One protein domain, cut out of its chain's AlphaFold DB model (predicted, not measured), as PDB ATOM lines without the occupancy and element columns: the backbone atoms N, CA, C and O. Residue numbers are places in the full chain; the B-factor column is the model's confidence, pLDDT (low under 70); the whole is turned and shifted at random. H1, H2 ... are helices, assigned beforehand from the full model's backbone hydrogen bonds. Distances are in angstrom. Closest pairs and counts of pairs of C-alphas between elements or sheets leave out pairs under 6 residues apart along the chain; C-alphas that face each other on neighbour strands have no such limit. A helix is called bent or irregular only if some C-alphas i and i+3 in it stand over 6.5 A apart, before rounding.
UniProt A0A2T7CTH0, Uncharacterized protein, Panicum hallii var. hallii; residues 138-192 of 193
ATOM      1  N   GLY A 138      -4.650  44.632  48.267       69.50
ATOM      2  CA  GLY A 138      -3.627  45.531  48.810       69.50
ATOM      3  C   GLY A 138      -2.298  44.827  49.106       69.50
ATOM      4  O   GLY A 138      -1.243  45.310  48.698       69.50
ATOM      5  N   PHE A 139      -2.333  43.652  49.744       74.56
ATOM      6  CA  PHE A 139      -1.115  42.886  50.045       74.56
ATOM      7  C   PHE A 139      -0.409  42.361  48.789       74.56
ATOM      8  O   PHE A 139       0.821  42.427  48.712       74.56
ATOM      9  N   LEU A 140      -1.158  41.910  47.774       70.19
ATOM     10  CA  LEU A 140      -0.554  41.515  46.496       70.19
ATOM     11  C   LEU A 140       0.133  42.702  45.805       70.19
ATOM     12  O   LEU A 140       1.274  42.570  45.363       70.19
ATOM     13  N   GLY A 141      -0.514  43.871  45.770       74.12
ATOM     14  CA  GLY A 141       0.074  45.076  45.174       74.12
ATOM     15  C   GLY A 141       1.351  45.539  45.886       74.12
ATOM     16  O   GLY A 141       2.339  45.883  45.229       74.12
ATOM     17  N   LEU A 142       1.366  45.494  47.221       78.88
ATOM     18  CA  LEU A 142       2.530  45.883  48.028       78.88
ATOM     19  C   LEU A 142       3.711  44.920  47.851       78.88
ATOM     20  O   LEU A 142       4.850  45.358  47.702       78.88
ATOM     21  N   SER A 143       3.454  43.612  47.785       82.44
ATOM     22  CA  SER A 143       4.521  42.628  47.547       82.44
ATOM     23  C   SER A 143       5.211  42.824  46.187       82.44
ATOM     24  O   SER A 143       6.441  42.770  46.097       82.44
ATOM     25  N   SER A 144       4.441  43.158  45.144       82.31
ATOM     26  CA  SER A 144       4.976  43.413  43.802       82.31
ATOM     27  C   SER A 144       5.831  44.681  43.741       82.31
ATOM     28  O   SER A 144       6.817  44.727  43.008       82.31
ATOM     29  N   SER A 145       5.466  45.715  44.499       87.38
ATOM     30  CA  SER A 145       6.181  46.996  44.505       87.38
ATOM     31  C   SER A 145       7.474  46.928  45.320       87.38
ATOM     32  O   SER A 145       8.487  47.481  44.890       87.38
ATOM     33  N   ILE A 146       7.489  46.175  46.425       89.94
ATOM     34  CA  ILE A 146       8.716  45.907  47.196       89.94
ATOM     35  C   ILE A 146       9.724  45.121  46.347       89.94
ATOM     36  O   ILE A 146      10.895  45.494  46.282       89.94
ATOM     37  N   SER A 147       9.271  44.073  45.647       90.19
ATOM     38  CA  SER A 147      10.140  43.283  44.764       90.19
ATOM     39  C   SER A 147      10.745  44.138  43.644       90.19
ATOM     40  O   SER A 147      11.960  44.110  43.436       90.19
ATOM     41  N   GLY A 148       9.930  44.972  42.987       93.12
ATOM     42  CA  GLY A 148      10.407  45.888  41.950       93.12
ATOM     43  C   GLY A 148      11.434  46.900  42.468       93.12
ATOM     44  O   GLY A 148      12.441  47.141  41.804       93.12
ATOM     45  N   PHE A 149      11.228  47.446  43.672       92.94
ATOM     46  CA  PHE A 149      12.161  48.403  44.270       92.94
ATOM     47  C   PHE A 149      13.510  47.762  44.602       92.94
ATOM     48  O   PHE A 149      14.547  48.365  44.336       92.94
ATOM     49  N   ILE A 150      13.512  46.530  45.123       93.12
ATOM     50  CA  ILE A 150      14.747  45.785  45.397       93.12
ATOM     51  C   ILE A 150      15.512  45.550  44.093       93.12
ATOM     52  O   ILE A 150      16.687  45.895  44.017       93.12
ATOM     53  N   VAL A 151      14.855  45.033  43.050       94.62
ATOM     54  CA  VAL A 151      15.509  44.766  41.755       94.62
ATOM     55  C   VAL A 151      16.060  46.049  41.135       94.62
ATOM     56  O   VAL A 151      17.212  46.072  40.706       94.62
ATOM     57  N   LEU A 152      15.283  47.135  41.134       93.94
ATOM     58  CA  LEU A 152      15.737  48.425  40.616       93.94
ATOM     59  C   LEU A 152      16.934  48.960  41.412       93.94
ATOM     60  O   LEU A 152      17.892  49.456  40.822       93.94
ATOM     61  N   ASN A 153      16.906  48.823  42.740       94.50
ATOM     62  CA  ASN A 153      18.015  49.221  43.596       94.50
ATOM     63  C   ASN A 153      19.276  48.412  43.265       94.50
ATOM     64  O   ASN A 153      20.312  49.008  43.007       94.50
ATOM     65  N   TRP A 154      19.175  47.086  43.137       93.81
ATOM     66  CA  TRP A 154      20.294  46.234  42.718       93.81
ATOM     67  C   TRP A 154      20.851  46.631  41.345       93.81
ATOM     68  O   TRP A 154      22.065  46.763  41.201       93.81
ATOM     69  N   ILE A 155      19.992  46.889  40.354       93.88
ATOM     70  CA  ILE A 155      20.418  47.306  39.006       93.88
ATOM     71  C   ILE A 155      21.198  48.626  39.045       93.88
ATOM     72  O   ILE A 155      22.151  48.787  38.289       93.88
ATOM     73  N   LEU A 156      20.819  49.565  39.913       93.31
ATOM     74  CA  LEU A 156      21.499  50.858  40.035       93.31
ATOM     75  C   LEU A 156      22.762  50.783  40.904       93.31
ATOM     76  O   LEU A 156      23.753  51.463  40.627       93.31
ATOM     77  N   LEU A 157      22.737  49.959  41.948       91.44
ATOM     78  CA  LEU A 157      23.785  49.890  42.960       91.44
ATOM     79  C   LEU A 157      24.958  49.018  42.492       91.44
ATOM     80  O   LEU A 157      26.109  49.342  42.781       91.44
ATOM     81  N   VAL A 158      24.699  47.979  41.687       87.62
ATOM     82  CA  VAL A 158      25.745  47.113  41.121       87.62
ATOM     83  C   VAL A 158      26.754  47.919  40.282       87.62
ATOM     84  O   VAL A 158      27.926  47.931  40.656       87.62
ATOM     85  N   PRO A 159      26.374  48.679  39.235       85.50
ATOM     86  CA  PRO A 159      27.324  49.477  38.455       85.50
ATOM     87  C   PRO A 159      28.091  50.498  39.299       85.50
ATOM     88  O   PRO A 159      29.265  50.761  39.034       85.50
ATOM     89  N   PHE A 160      27.447  51.063  40.325       86.19
ATOM     90  CA  PHE A 160      28.087  52.017  41.225       86.19
ATOM     91  C   PHE A 160      29.179  51.350  42.067       86.19
ATOM     92  O   PHE A 160      30.291  51.871  42.127       86.19
ATOM     93  N   LEU A 161      28.907  50.166  42.628       82.94
ATOM     94  CA  LEU A 161      29.899  49.372  43.361       82.94
ATOM     95  C   LEU A 161      31.067  48.933  42.473       82.94
ATOM     96  O   LEU A 161      32.218  48.980  42.909       82.94
ATOM     97  N   PHE A 162      30.785  48.554  41.225       81.69
ATOM     98  CA  PHE A 162      31.820  48.239  40.237       81.69
ATOM     99  C   PHE A 162      32.701  49.454  39.921       81.69
ATOM    100  O   PHE A 162      33.915  49.317  39.767       81.69
ATOM    101  N   LYS A 163      32.099  50.645  39.841       83.88
ATOM    102  CA  LYS A 163      32.816  51.892  39.555       83.88
ATOM    103  C   LYS A 163      33.619  52.397  40.754       83.88
ATOM    104  O   LYS A 163      34.689  52.962  40.550       83.88
ATOM    105  N   SER A 164      33.127  52.211  41.982       79.19
ATOM    106  CA  SER A 164      33.748  52.768  43.189       79.19
ATOM    107  C   SER A 164      34.862  51.902  43.777       79.19
ATOM    108  O   SER A 164      35.808  52.451  44.329       79.19
ATOM    109  N   ASN A 165      34.772  50.571  43.674       68.56
ATOM    110  CA  ASN A 165      35.718  49.665  44.345       68.56
ATOM    111  C   ASN A 165      36.768  49.037  43.418       68.56
ATOM    112  O   ASN A 165      37.592  48.243  43.874       68.56
ATOM    113  N   GLY A 166      36.763  49.374  42.125       62.06
ATOM    114  CA  GLY A 166      37.539  48.630  41.139       62.06
ATOM    115  C   GLY A 166      37.058  47.175  41.055       62.06
ATOM    116  O   GLY A 166      36.277  46.684  41.865       62.06
ATOM    117  N   ALA A 167      37.520  46.430  40.063       62.28
ATOM    118  CA  ALA A 167      37.034  45.082  39.789       62.28
ATOM    119  C   ALA A 167      37.585  43.915  40.665       62.28
ATOM    120  O   ALA A 167      37.262  42.772  40.324       62.28
ATOM    121  N   PRO A 168      38.393  44.062  41.750       59.59
ATOM    122  CA  PRO A 168      39.121  42.903  42.271       59.59
ATOM    123  C   PRO A 168      38.276  41.939  43.122       59.59
ATOM    124  O   PRO A 168      38.711  40.813  43.350       59.59
ATOM    125  N   ILE A 169      37.077  42.322  43.586       62.59
ATOM    126  CA  ILE A 169      36.260  41.440  44.444       62.59
ATOM    127  C   ILE A 169      35.533  40.368  43.620       62.59
ATOM    128  O   ILE A 169      35.516  39.206  44.012       62.59
ATOM    129  N   LEU A 170      35.000  40.708  42.444       61.41
ATOM    130  CA  LEU A 170      34.313  39.726  41.594       61.41
ATOM    131  C   LEU A 170      35.264  38.716  40.952       61.41
ATOM    132  O   LEU A 170      34.895  37.556  40.784       61.41
ATOM    133  N   PHE A 171      36.511  39.111  40.692       62.25
ATOM    134  CA  PHE A 171      37.537  38.177  40.227       62.25
ATOM    135  C   PHE A 171      37.918  37.122  41.273       62.25
ATOM    136  O   PHE A 171      38.327  36.031  40.891       62.25
ATOM    137  N   LYS A 172      37.746  37.392  42.576       67.94
ATOM    138  CA  LYS A 172      38.013  36.392  43.624       67.94
ATOM    139  C   LYS A 172      36.932  35.316  43.737       67.94
ATOM    140  O   LYS A 172      37.253  34.203  44.132       67.94
ATOM    141  N   PHE A 173      35.687  35.621  43.375       68.62
ATOM    142  CA  PHE A 173      34.580  34.655  43.426       68.62
ATOM    143  C   PHE A 173      34.326  33.939  42.092       68.62
ATOM    144  O   PHE A 173      33.680  32.895  42.071       68.62
ATOM    145  N   TRP A 174      34.880  34.448  40.986       68.81
ATOM    146  CA  TRP A 174      34.765  33.828  39.664       68.81
ATOM    147  C   TRP A 174      35.260  32.366  39.587       68.81
ATOM    148  O   TRP A 174      34.575  31.556  38.961       68.81
ATOM    149  N   PRO A 175      36.379  31.971  40.235       67.69
ATOM    150  CA  PRO A 175      36.840  30.582  40.207       67.69
ATOM    151  C   PRO A 175      35.862  29.617  40.887       67.69
ATOM    152  O   PRO A 175      35.740  28.477  40.462       67.69
ATOM    153  N   TRP A 176      35.126  30.076  41.904       68.81
ATOM    154  CA  TRP A 176      34.205  29.231  42.669       68.81
ATOM    155  C   TRP A 176      32.903  28.952  41.909       68.81
ATOM    156  O   TRP A 176      32.375  27.850  41.965       68.81
ATOM    157  N   ILE A 177      32.423  29.926  41.129       67.94
ATOM    158  CA  ILE A 177      31.253  29.748  40.254       67.94
ATOM    159  C   ILE A 177      31.593  28.842  39.065       67.94
ATOM    160  O   ILE A 177      30.744  28.085  38.609       67.94
ATOM    161  N   LYS A 178      32.833  28.902  38.566       65.94
ATOM    162  CA  LYS A 178      33.266  28.106  37.412       65.94
ATOM    163  C   LYS A 178      33.707  26.680  37.784       65.94
ATOM    164  O   LYS A 178      33.614  25.795  36.944       65.94
ATOM    165  N   GLY A 179      34.158  26.457  39.020       58.53
ATOM    166  CA  GLY A 179      34.637  25.150  39.487       58.53
ATOM    167  C   GLY A 179      33.552  24.078  39.649       58.53
ATOM    168  O   GLY A 179      33.878  22.899  39.654       58.53
ATOM    169  N   GLY A 180      32.271  24.455  39.725       59.44
ATOM    170  CA  GLY A 180      31.173  23.490  39.879       59.44
ATOM    171  C   GLY A 180      30.818  22.691  38.617       59.44
ATOM    172  O   GLY A 180      30.088  21.708  38.713       59.44
ATOM    173  N   ASP A 181      31.316  23.091  37.442       60.94
ATOM    174  CA  ASP A 181      31.033  22.399  36.175       60.94
ATOM    175  C   ASP A 181      32.075  21.322  35.819       60.94
ATOM    176  O   ASP A 181      31.809  20.488  34.951       60.94
ATOM    177  N   GLU A 182      33.252  21.317  36.461       61.56
ATOM    178  CA  GLU A 182      34.271  20.275  36.242       61.56
ATOM    179  C   GLU A 182      34.041  19.045  37.128       61.56
ATOM    180  O   GLU A 182      34.076  17.935  36.604       61.56
ATOM    181  N   GLU A 183      33.665  19.218  38.401       59.56
ATOM    182  CA  GLU A 183      33.344  18.091  39.303       59.56
ATOM    183  C   GLU A 183      32.181  17.234  38.769       59.56
ATOM    184  O   GLU A 183      32.182  16.014  38.879       59.56
ATOM    185  N   ARG A 184      31.216  17.850  38.075       59.31
ATOM    186  CA  ARG A 184      30.053  17.134  37.531       59.31
ATOM    187  C   ARG A 184      30.379  16.203  36.356       59.31
ATOM    188  O   ARG A 184      29.546  15.372  36.004       59.31
ATOM    189  N   LYS A 185      31.535  16.365  35.707       62.78
ATOM    190  CA  LYS A 185      31.930  15.509  34.576       62.78
ATOM    191  C   LYS A 185      32.654  14.246  35.022       62.78
ATOM    192  O   LYS A 185      32.499  13.229  34.356       62.78
ATOM    193  N   GLU A 186      33.387  14.303  36.130       63.06
ATOM    194  CA  GLU A 186      34.066  13.124  36.683       63.06
ATOM    195  C   GLU A 186      33.038  12.108  37.210       63.06
ATOM    196  O   GLU A 186      33.146  10.916  36.926       63.06
ATOM    197  N   ASP A 187      31.951  12.593  37.816       65.81
ATOM    198  CA  ASP A 187      30.861  11.738  38.290       65.81
ATOM    199  C   ASP A 187      30.056  11.074  37.153       65.81
ATOM    200  O   ASP A 187      29.437  10.042  37.372       65.81
ATOM    201  N   GLU A 188      30.017  11.619  35.928       64.94
ATOM    202  CA  GLU A 188      29.280  10.985  34.813       64.94
ATOM    203  C   GLU A 188      30.078   9.885  34.092       64.94
ATOM    204  O   GLU A 188      29.472   9.011  33.459       64.94
ATOM    205  N   GLU A 189      31.413   9.896  34.178       68.94
ATOM    206  CA  GLU A 189      32.259   8.843  33.597       68.94
ATOM    207  C   GLU A 189      32.282   7.572  34.459       68.94
ATOM    208  O   GLU A 189      32.315   6.472  33.904       68.94
ATOM    209  N   GLU A 190      32.153   7.686  35.787       71.50
ATOM    210  CA  GLU A 190      32.141   6.529  36.698       71.50
ATOM    211  C   GLU A 190      30.898   5.632  36.521       71.50
ATOM    212  O   GLU A 190      30.984   4.416  36.661       71.50
ATOM    213  N   TRP A 191      29.748   6.187  36.120       67.81
ATOM    214  CA  TRP A 191      28.517   5.407  35.891       67.81
ATOM    215  C   TRP A 191      28.441   4.729  34.512       67.81
ATOM    216  O   TRP A 191      27.470   4.017  34.236       67.81
ATOM    217  N   ARG A 192      29.412   4.965  33.619       68.00
ATOM    218  CA  ARG A 192      29.444   4.380  32.262       68.00
ATOM    219  C   ARG A 192      30.434   3.219  32.096       68.00
ATOM    220  O   ARG A 192      30.460   2.644  31.004       68.00
TER     221      ARG A 192
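Overview. This is residues 138 to 192 of the 193 residues of an uncharacterized protein of Panicum hallii var. hallii (UniProt A0A2T7CTH0). The model is an open V: the long helix H1 makes one arm, H2 and H3 follow each other end to end as the other, and the corner lies at residues 166 and 167. The two arms spread away from that corner with no packing between them, and no core is formed. The printed part has 55 residues, with three named helices in the order H1, H2, H3 and no named strand; the class is all helix. It is extended, with a radius of gyration of the C-alphas of 19.3 A, and its outline is only just flat, spanning 55 by 36 by 9 A.

Along the chain. Find C-alpha 138 at (-3.627, 45.531, 48.810); from there H1, residues 138 to 165, runs 39.8 A to C-alpha 165 at (35.718, 49.665, 44.345), mostly along x. H1 has a kink of 29 degrees near residue 159; it is neither bent nor irregular, but only just: C-alphas 156 and 159 are 6.2 A apart. Next look at H2, residues 168 to 178, 16.6 A long and only just irregular, with C-alphas 172 and 175 6.8 A apart. H3, residues 180 to 190, runs 17.3 A and ends at C-alpha 190 at (32.141, 6.529, 36.698).

Arrangement. Start from H1, which is apart from H3. H1 and H2 meet only through their tight link of two residues, and H2 and H3 only through a tight link of one residue, Gly 179. In the backbone, O i to N i+4 pairs are within hydrogen-bond range in 22 of 24 cases in H1, 3 of 7 in H2 and 0 of 7 in H3; O i to N i+3 pairs are within range in 5 of 8 cases in H2 and 4 of 8 in H3.

Size, cuts and confidence. The two C-alphas farthest apart are those of Gly 138 and Arg 192, 55.3 A. The printed part has no cut and no long link. Residues 138 to 161, 163 to 169 and 171 to 192 stand free. The mean pLDDT of the printed part is 75.1; look for values under 70 at residue 138, residues 165 to 189 and residues 191 to 192.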